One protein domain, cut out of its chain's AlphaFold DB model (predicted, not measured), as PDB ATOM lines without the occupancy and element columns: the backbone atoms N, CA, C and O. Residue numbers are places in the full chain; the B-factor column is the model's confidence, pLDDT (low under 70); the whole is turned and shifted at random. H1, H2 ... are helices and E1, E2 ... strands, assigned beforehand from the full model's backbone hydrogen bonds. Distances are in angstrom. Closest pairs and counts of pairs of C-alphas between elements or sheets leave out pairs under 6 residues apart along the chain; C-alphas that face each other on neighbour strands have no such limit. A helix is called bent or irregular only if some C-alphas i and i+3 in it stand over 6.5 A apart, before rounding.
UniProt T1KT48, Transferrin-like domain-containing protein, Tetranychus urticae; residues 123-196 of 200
ATOM      1  N   ASN A 123     110.477 139.319  90.376       95.19
ATOM      2  CA  ASN A 123     110.728 139.760  89.001       95.19
ATOM      3  C   ASN A 123     109.834 140.937  88.588       95.19
ATOM      4  O   ASN A 123     110.231 141.752  87.754       95.19
ATOM      5  N   ASP A 124     108.664 141.072  89.217       96.38
ATOM      6  CA  ASP A 124     107.683 142.116  88.903       96.38
ATOM      7  C   ASP A 124     108.043 143.471  89.545       96.38
ATOM      8  O   ASP A 124     107.334 144.461  89.356       96.38
ATOM      9  N   LEU A 125     109.139 143.535  90.315       95.94
ATOM     10  CA  LEU A 125     109.586 144.748  91.007       95.94
ATOM     11  C   LEU A 125     110.273 145.761  90.084       95.94
ATOM     12  O   LEU A 125     110.365 146.941  90.433       95.94
ATOM     13  N   LYS A 126     110.736 145.333  88.903       95.75
ATOM     14  CA  LYS A 126     111.391 146.227  87.943       95.75
ATOM     15  C   LYS A 126     110.423 147.321  87.488       95.75
ATOM     16  O   LYS A 126     109.306 147.052  87.054       95.75
ATOM     17  N   GLY A 127     110.854 148.574  87.581       95.50
ATOM     18  CA  GLY A 127     110.061 149.751  87.228       95.50
ATOM     19  C   GLY A 127     108.967 150.109  88.239       95.50
ATOM     20  O   GLY A 127     108.251 151.090  88.032       95.50
ATOM     21  N   LYS A 128     108.825 149.379  89.353       95.50
ATOM     22  CA  LYS A 128     107.898 149.746  90.435       95.50
ATOM     23  C   LYS A 128     108.501 150.836  91.323       95.50
ATOM     24  O   LYS A 128     109.688 151.149  91.226       95.50
ATOM     25  N   LYS A 129     107.657 151.431  92.169       95.06
ATOM     26  CA  LYS A 129     108.108 152.350  93.219       95.06
ATOM     27  C   LYS A 129     108.544 151.556  94.445       95.06
ATOM     28  O   LYS A 129     107.884 150.573  94.780       95.06
ATOM     29  N   SER A 130     109.593 151.996  95.127       95.12
ATOM     30  CA  SER A 130     110.087 151.351  96.348       95.12
ATOM     31  C   SER A 130     110.206 152.328  97.521       95.12
ATOM     32  O   SER A 130     110.451 153.522  97.360       95.12
ATOM     33  N   CYS A 131     110.037 151.807  98.736       95.50
ATOM     34  CA  CYS A 131     110.224 152.558  99.975       95.50
ATOM     35  C   CYS A 131     111.205 151.796 100.862       95.50
ATOM     36  O   CYS A 131     110.987 150.624 101.169       95.50
ATOM     37  N   HIS A 132     112.275 152.463 101.282       94.88
ATOM     38  CA  HIS A 132     113.361 151.864 102.044       94.88
ATOM     39  C   HIS A 132     113.474 152.520 103.421       94.88
ATOM     40  O   HIS A 132     113.194 153.702 103.598       94.88
ATOM     41  N   THR A 133     113.946 151.770 104.420       93.06
ATOM     42  CA  THR A 133     114.135 152.305 105.784       93.06
ATOM     43  C   THR A 133     115.311 153.281 105.907       93.06
ATOM     44  O   THR A 133     115.478 153.897 106.959       93.06
ATOM     45  N   GLY A 134     116.181 153.324 104.895       91.81
ATOM     46  CA  GLY A 134     117.334 154.214 104.800       91.81
ATOM     47  C   GLY A 134     118.585 153.549 104.227       91.81
ATOM     48  O   GLY A 134     118.739 152.327 104.315       91.81
ATOM     49  N   TYR A 135     119.467 154.359 103.640       91.06
ATOM     50  CA  TYR A 135     120.731 153.905 103.057       91.06
ATOM     51  C   TYR A 135     121.637 153.260 104.108       91.06
ATOM     52  O   TYR A 135     121.701 153.702 105.255       91.06
ATOM     53  N   GLY A 136     122.317 152.183 103.717       87.19
ATOM     54  CA  GLY A 136     123.217 151.435 104.596       87.19
ATOM     55  C   GLY A 136     122.525 150.588 105.670       87.19
ATOM     56  O   GLY A 136     123.204 149.949 106.465       87.19
ATOM     57  N   ARG A 137     121.185 150.545 105.721       89.06
ATOM     58  CA  ARG A 137     120.456 149.707 106.688       89.06
ATOM     59  C   ARG A 137     120.243 148.297 106.138       89.06
ATOM     60  O   ARG A 137     119.893 148.119 104.976       89.06
ATOM     61  N   ASN A 138     120.354 147.283 106.988       88.75
ATOM     62  CA  ASN A 138     120.230 145.886 106.561       88.75
ATOM     63  C   ASN A 138     118.848 145.552 105.969       88.75
ATOM     64  O   ASN A 138     118.745 145.285 104.773       88.75
ATOM     65  N   ALA A 139     117.779 145.625 106.772       90.62
ATOM     66  CA  ALA A 139     116.441 145.188 106.353       90.62
ATOM     67  C   ALA A 139     115.875 145.956 105.148       90.62
ATOM     68  O   ALA A 139     115.227 145.363 104.292       90.62
ATOM     69  N   GLY A 140     116.093 147.272 105.098       92.69
ATOM     70  CA  GLY A 140     115.515 148.124 104.064       92.69
ATOM     71  C   GLY A 140     116.431 148.412 102.883       92.69
ATOM     72  O   GLY A 140     115.947 149.011 101.935       92.69
ATOM     73  N   TRP A 141     117.712 148.029 102.904       93.56
ATOM     74  CA  TRP A 141     118.640 148.336 101.811       93.56
ATOM     75  C   TRP A 141     119.496 147.135 101.413       93.56
ATOM     76  O   TRP A 141     119.255 146.558 100.355       93.56
ATOM     77  N   TYR A 142     120.441 146.697 102.250       92.19
ATOM     78  CA  TYR A 142     121.386 145.650 101.841       92.19
ATOM     79  C   TYR A 142     120.725 144.298 101.574       92.19
ATOM     80  O   TYR A 142     121.025 143.669 100.564       92.19
ATOM     81  N   MET A 143     119.798 143.861 102.428       93.56
ATOM     82  CA  MET A 143     119.114 142.582 102.246       93.56
ATOM     83  C   MET A 143     118.247 142.532 100.976       93.56
ATOM     84  O   MET A 143     118.441 141.605 100.190       93.56
ATOM     85  N   PRO A 144     117.324 143.483 100.710       94.38
ATOM     86  CA  PRO A 144     116.520 143.437  99.487       94.38
ATOM     87  C   PRO A 144     117.370 143.603  98.223       94.38
ATOM     88  O   PRO A 144     117.143 142.893  97.246       94.38
ATOM     89  N   MET A 145     118.384 144.476  98.239       95.31
ATOM     90  CA  MET A 145     119.287 144.628  97.094       95.31
ATOM     91  C   MET A 145     120.126 143.367  96.857       95.31
ATOM     92  O   MET A 145     120.250 142.919  95.719       95.31
ATOM     93  N   GLY A 146     120.652 142.759  97.923       94.19
ATOM     94  CA  GLY A 146     121.394 141.502  97.858       94.19
ATOM     95  C   GLY A 146     120.545 140.349  97.326       94.19
ATOM     96  O   GLY A 146     121.015 139.601  96.472       94.19
ATOM     97  N   GLN A 147     119.278 140.251  97.748       94.94
ATOM     98  CA  GLN A 147     118.344 139.244  97.237       94.94
ATOM     99  C   GLN A 147     118.113 139.408  95.730       94.94
ATOM    100  O   GLN A 147     118.244 138.442  94.981       94.94
ATOM    101  N   LEU A 148     117.836 140.634  95.272       96.50
ATOM    102  CA  LEU A 148     117.623 140.930  93.852       96.50
ATOM    103  C   LEU A 148     118.844 140.567  92.994       96.50
ATOM    104  O   LEU A 148     118.686 140.031  91.896       96.50
ATOM    105  N   ILE A 149     120.054 140.864  93.483       95.88
ATOM    106  CA  ILE A 149     121.313 140.555  92.786       95.88
ATOM    107  C   ILE A 149     121.547 139.041  92.763       95.88
ATOM    108  O   ILE A 149     121.845 138.478  91.710       95.88
ATOM    109  N   SER A 150     121.374 138.371  93.906       94.81
ATOM    110  CA  SER A 150     121.571 136.922  94.038       94.81
ATOM    111  C   SER A 150     120.621 136.127  93.142       94.81
ATOM    112  O   SER A 150     121.026 135.132  92.541       94.81
ATOM    113  N   GLU A 151     119.370 136.568  93.018       95.75
ATOM    114  CA  GLU A 151     118.374 135.952  92.133       95.75
ATOM    115  C   GLU A 151     118.504 136.391  90.665       95.75
ATOM    116  O   GLU A 151     117.740 135.937  89.815       95.75
ATOM    117  N   ARG A 152     119.492 137.237  90.336       95.75
ATOM    118  CA  ARG A 152     119.740 137.776  88.984       95.75
ATOM    119  C   ARG A 152     118.554 138.552  88.396       95.75
ATOM    120  O   ARG A 152     118.443 138.690  87.181       95.75
ATOM    121  N   VAL A 153     117.700 139.095  89.259       96.56
ATOM    122  CA  VAL A 153     116.579 139.978  88.892       96.56
ATOM    123  C   VAL A 153     117.103 141.353  88.478       96.56
ATOM    124  O   VAL A 153     116.574 142.001  87.572       96.56
ATOM    125  N   ILE A 154     118.173 141.793  89.142       95.81
ATOM    126  CA  ILE A 154     118.887 143.035  88.865       95.81
ATOM    127  C   ILE A 154     120.351 142.724  88.556       95.81
ATOM    128  O   ILE A 154     120.970 141.868  89.190       95.81
ATOM    129  N   GLN A 155     120.920 143.441  87.591       93.81
ATOM    130  CA  GLN A 155     122.356 143.428  87.351       93.81
ATOM    131  C   GLN A 155     122.984 144.614  88.079       93.81
ATOM    132  O   GLN A 155     122.539 145.750  87.911       93.81
ATOM    133  N   GLN A 156     124.008 144.348  88.889       92.69
ATOM    134  CA  GLN A 156     124.712 145.399  89.613       92.69
ATOM    135  C   GLN A 156     125.473 146.309  88.641       92.69
ATOM    136  O   GLN A 156     126.296 145.849  87.851       92.69
ATOM    137  N   ASP A 157     125.197 147.608  88.721       93.19
ATOM    138  CA  ASP A 157     125.941 148.659  88.035       93.19
ATOM    139  C   ASP A 157     127.316 148.820  88.698       93.19
ATOM    140  O   ASP A 157     127.425 148.937  89.922       93.19
ATOM    141  N   CYS A 158     128.372 148.846  87.885       91.81
ATOM    142  CA  CYS A 158     129.751 148.945  88.363       91.81
ATOM    143  C   CYS A 158     130.047 150.257  89.102       91.81
ATOM    144  O   CYS A 158     131.022 150.316  89.848       91.81
ATOM    145  N   ARG A 159     129.238 151.308  88.905       90.19
ATOM    146  CA  ARG A 159     129.433 152.602  89.571       90.19
ATOM    147  C   ARG A 159     129.069 152.541  91.046       90.19
ATOM    148  O   ARG A 159     129.833 153.016  91.877       90.19
ATOM    149  N   SER A 160     127.886 152.018  91.372       90.50
ATOM    150  CA  SER A 160     127.427 151.886  92.757       90.50
ATOM    151  C   SER A 160     126.117 151.105  92.874       90.50
ATOM    152  O   SER A 160     125.336 150.965  91.925       90.50
ATOM    153  N   LEU A 161     125.819 150.676  94.105       92.25
ATOM    154  CA  LEU A 161     124.513 150.123  94.454       92.25
ATOM    155  C   LEU A 161     123.380 151.160  94.327       92.25
ATOM    156  O   LEU A 161     122.248 150.794  94.022       92.25
ATOM    157  N   LEU A 162     123.687 152.453  94.491       92.75
ATOM    158  CA  LEU A 162     122.732 153.543  94.256       92.75
ATOM    159  C   LEU A 162     122.330 153.605  92.778       92.75
ATOM    160  O   LEU A 162     121.143 153.553  92.470       92.75
ATOM    161  N   HIS A 163     123.296 153.614  91.852       92.50
ATOM    162  CA  HIS A 163     122.996 153.583  90.414       92.50
ATOM    163  C   HIS A 163     122.229 152.322  90.015       92.50
ATOM    164  O   HIS A 163     121.279 152.394  89.239       92.50
ATOM    165  N   THR A 164     122.606 151.184  90.597       94.88
ATOM    166  CA  THR A 164     121.906 149.910  90.418       94.88
ATOM    167  C   THR A 164     120.417 150.051  90.758       94.88
ATOM    168  O   THR A 164     119.566 149.775  89.916       94.88
ATOM    169  N   ALA A 165     120.091 150.540  91.960       94.81
ATOM    170  CA  ALA A 165     118.707 150.727  92.394       94.81
ATOM    171  C   ALA A 165     117.962 151.786  91.565       94.81
ATOM    172  O   ALA A 165     116.822 151.557  91.169       94.81
ATOM    173  N   SER A 166     118.624 152.910  91.265       93.38
ATOM    174  CA  SER A 166     118.071 154.032  90.492       93.38
ATOM    175  C   SER A 166     117.636 153.615  89.084       93.38
ATOM    176  O   SER A 166     116.619 154.084  88.584       93.38
ATOM    177  N   ASN A 167     118.367 152.687  88.461       93.75
ATOM    178  CA  ASN A 167     118.034 152.156  87.137       93.75
ATOM    179  C   ASN A 167     116.964 151.050  87.175       93.75
ATOM    180  O   ASN A 167     116.386 150.716  86.138       93.75
ATOM    181  N   PHE A 168     116.735 150.430  88.334       95.56
ATOM    182  CA  PHE A 168     115.816 149.302  88.476       95.56
ATOM    183  C   PHE A 168     114.418 149.722  88.919       95.56
ATOM    184  O   PHE A 168     113.439 149.251  88.341       95.56
ATOM    185  N   PHE A 169     114.309 150.598  89.916       95.75
ATOM    186  CA  PHE A 169     113.035 151.149  90.377       95.75
ATOM    187  C   PHE A 169     112.698 152.427  89.607       95.75
ATOM    188  O   PHE A 169     113.587 153.187  89.243       95.75
ATOM    189  N   SER A 170     111.411 152.701  89.373       95.06
ATOM    190  CA  SER A 170     111.024 153.958  88.710       95.06
ATOM    191  C   SER A 170     111.231 155.169  89.617       95.06
ATOM    192  O   SER A 170     111.634 156.235  89.157       95.06
ATOM    193  N   GLN A 171     110.929 155.003  90.904       94.69
ATOM    194  CA  GLN A 171     111.091 155.992  91.966       94.69
ATOM    195  C   GLN A 171     111.329 155.242  93.275       94.69
ATOM    196  O   GLN A 171     110.710 154.208  93.518       94.69
ATOM    197  N   SER A 172     112.203 155.749  94.131       94.56
ATOM    198  CA  SER A 172     112.442 155.217  95.466       94.56
ATOM    199  C   SER A 172     112.415 156.341  96.492       94.56
ATOM    200  O   SER A 172     112.787 157.469  96.177       94.56
ATOM    201  N   CYS A 173     112.043 156.006  97.725       95.19
ATOM    202  CA  CYS A 173     112.453 156.782  98.887       95.19
ATOM    203  C   CYS A 173     113.538 156.028  99.665       95.19
ATOM    204  O   CYS A 173     113.273 154.953 100.215       95.19
ATOM    205  N   LEU A 174     114.744 156.597  99.720       94.62
ATOM    206  CA  LEU A 174     115.908 156.058 100.419       94.62
ATOM    207  C   LEU A 174     116.554 157.123 101.329       94.62
ATOM    208  O   LEU A 174     117.552 157.742 100.954       94.62
ATOM    209  N   PRO A 175     116.023 157.329 102.547       91.56
ATOM    210  CA  PRO A 175     116.494 158.391 103.429       91.56
ATOM    211  C   PRO A 175     117.886 158.105 104.017       91.56
ATOM    212  O   PRO A 175     118.346 156.963 104.078       91.56
ATOM    213  N   GLY A 176     118.528 159.148 104.537       88.12
ATOM    214  CA  GLY A 176     119.808 159.064 105.243       88.12
ATOM    215  C   GLY A 176     120.979 159.642 104.452       88.12
ATOM    216  O   GLY A 176     120.819 160.099 103.325       88.12
ATOM    217  N   ARG A 177     122.160 159.634 105.073       89.50
ATOM    218  CA  ARG A 177     123.407 160.094 104.452       89.50
ATOM    219  C   ARG A 177     124.042 158.958 103.662       89.50
ATOM    220  O   ARG A 177     124.217 157.859 104.186       89.50
ATOM    221  N   TRP A 178     124.384 159.227 102.414       90.38
ATOM    222  CA  TRP A 178     124.991 158.282 101.481       90.38
ATOM    223  C   TRP A 178     126.519 158.346 101.497       90.38
ATOM    224  O   TRP A 178     127.177 157.376 101.116       90.38
ATOM    225  N   SER A 179     127.090 159.445 102.002       90.31
ATOM    226  CA  SER A 179     128.525 159.576 102.263       90.31
ATOM    227  C   SER A 179     128.825 160.245 103.607       90.31
ATOM    228  O   SER A 179     128.097 161.119 104.091       90.31
ATOM    229  N   LYS A 180     129.958 159.854 104.209       87.69
ATOM    230  CA  LYS A 180     130.531 160.546 105.374       87.69
ATOM    231  C   LYS A 180     131.053 161.936 104.995       87.69
ATOM    232  O   LYS A 180     130.932 162.860 105.798       87.69
ATOM    233  N   ASP A 181     131.569 162.086 103.775       92.81
ATOM    234  CA  ASP A 181     131.987 163.372 103.216       92.81
ATOM    235  C   ASP A 181     130.745 164.192 102.810       92.81
ATOM    236  O   ASP A 181     129.976 163.728 101.966       92.81
ATOM    237  N   PRO A 182     130.524 165.391 103.385       92.38
ATOM    238  CA  PRO A 182     129.337 166.200 103.096       92.38
ATOM    239  C   PRO A 182     129.209 166.665 101.639       92.38
ATOM    240  O   PRO A 182     128.090 166.808 101.146       92.38
ATOM    241  N   LEU A 183     130.320 166.917 100.943       92.75
ATOM    242  CA  LEU A 183     130.307 167.355  99.544       92.75
ATOM    243  C   LEU A 183     129.923 166.197  98.630       92.75
ATOM    244  O   LEU A 183     129.089 166.359  97.739       92.75
ATOM    245  N   VAL A 184     130.491 165.020  98.889       92.38
ATOM    246  CA  VAL A 184     130.137 163.796  98.162       92.38
ATOM    247  C   VAL A 184     128.686 163.411  98.446       92.38
ATOM    248  O   VAL A 184     127.961 163.063  97.522       92.38
ATOM    249  N   ASP A 185     128.242 163.510  99.698       90.75
ATOM    250  CA  ASP A 185     126.864 163.211 100.106       90.75
ATOM    251  C   ASP A 185     125.856 164.081  99.349       90.75
ATOM    252  O   ASP A 185     124.922 163.575  98.721       90.75
ATOM    253  N   LYS A 186     126.113 165.393  99.326       89.44
ATOM    254  CA  LYS A 186     125.318 166.356  98.569       89.44
ATOM    255  C   LYS A 186     125.310 166.023  97.078       89.44
ATOM    256  O   LYS A 186     124.238 165.936  96.485       89.44
ATOM    257  N   HIS A 187     126.481 165.779  96.491       90.44
ATOM    258  CA  HIS A 187     126.595 165.445  95.073       90.44
ATOM    259  C   HIS A 187     125.822 164.169  94.707       90.44
ATOM    260  O   HIS A 187     125.127 164.137  93.690       90.44
ATOM    261  N   LEU A 188     125.909 163.119  95.529       88.00
ATOM    262  CA  LEU A 188     125.193 161.869  95.287       88.00
ATOM    263  C   LEU A 188     123.678 162.073  95.368       88.00
ATOM    264  O   LEU A 188     122.970 161.587  94.483       88.00
ATOM    265  N   SER A 189     123.208 162.806  96.385       84.69
ATOM    266  CA  SER A 189     121.794 163.146  96.593       84.69
ATOM    267  C   SER A 189     121.205 163.921  95.411       84.69
ATOM    268  O   SER A 189     120.131 163.579  94.915       84.69
ATOM    269  N   GLU A 190     121.946 164.904  94.894       84.62
ATOM    270  CA  GLU A 190     121.558 165.693  93.720       84.62
ATOM    271  C   GLU A 190     121.595 164.870  92.421       84.62
ATOM    272  O   GLU A 190     120.767 165.072  91.535       84.62
ATOM    273  N   SER A 191     122.517 163.909  92.306       83.81
ATOM    274  CA  SER A 191     122.693 163.094  91.095       83.81
ATOM    275  C   SER A 191     121.729 161.903  90.994       83.81
ATOM    276  O   SER A 191     121.591 161.327  89.917       83.81
ATOM    277  N   ASN A 192     121.055 161.514  92.084       82.25
ATOM    278  CA  ASN A 192     120.117 160.382  92.111       82.25
ATOM    279  C   ASN A 192     118.733 160.803  92.626       82.25
ATOM    280  O   ASN A 192     118.195 160.214  93.563       82.25
ATOM    281  N   LEU A 193     118.131 161.810  91.986       78.94
ATOM    282  CA  LEU A 193     116.823 162.358  92.375       78.94
ATOM    283  C   LEU A 193     115.698 161.310  92.416       78.94
ATOM    284  O   LEU A 193     114.759 161.440  93.198       78.94
ATOM    285  N   THR A 194     115.796 160.253  91.607       87.12
ATOM    286  CA  THR A 194     114.850 159.129  91.613       87.12
ATOM    287  C   THR A 194     114.849 158.370  92.935       87.12
ATOM    288  O   THR A 194     113.819 157.795  93.268       87.12
ATOM    289  N   LEU A 195     115.951 158.381  93.696       85.62
ATOM    290  CA  LEU A 195     116.089 157.669  94.971       85.62
ATOM    291  C   LEU A 195     115.618 158.469  96.193       85.62
ATOM    292  O   LEU A 195     115.458 157.892  97.267       85.62
ATOM    293  N   ASN A 196     115.382 159.772  96.033       84.19
ATOM    294  CA  ASN A 196     114.865 160.663  97.078       84.19
ATOM    295  C   ASN A 196     113.422 161.108  96.805       84.19
ATOM    296  O   ASN A 196     112.933 162.085  97.373       84.19
TER     297      ASN A 196
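AT A GLANCE: This is residues 123 to 196 of the 200 residues of the protein "Transferrin-like domain-containing protein" of Tetranychus urticae (UniProt T1KT48). Three short helices that do not pack into a bundle are joined by loops, with H2 nearest the middle, H1 on one side of it and H3 farther out towards the opposite side, while two very short parallel strands, E1 and E2, pair side by side at a third side of the domain. The printed part has 74 residues, in the order E1, H1, H2, E2, H3, and is mostly helix. It is compact, with a radius of gyration of the C-alphas of 11.7 A and spans of 35 by 23 by 21 A.

HOW THE PARTS SIT: E1, residues 129 to 131, and E2, residues 171 to 173, are parallel at 8 degrees; N 130 and O 171, 3.0 A apart, are within hydrogen-bond range. With H1, residues 138 to 150, and H2, residues 161 to 168, between them in the chain, they form a strand-helix-strand unit, parallel neighbours joined through helices, with a right-handed crossover. H1 and H2 are close but not clearly touching, their closest C-alphas, Met 145 and Ala 165, 7.7 A apart. H3, residues 182 to 191, is apart from both. Every O i to N i+4 pair is within hydrogen-bond range in H2 and H3, 7 of 9 in H1.

IN THESE COORDINATES: E1 begins at C-alpha 129 (108.108, 152.350, 93.219). H1, 15.5 A long, is only just irregular: C-alphas 140 and 143 are 6.9 A apart. H3, 14.1 A long, ends at C-alpha 191 (122.693, 163.094, 91.095).

THE WHOLE: The C-alphas farthest apart, Asp 124 and Leu 183, are 35.5 A apart. The printed part has no cut, and no printed residue is under 70 in pLDDT.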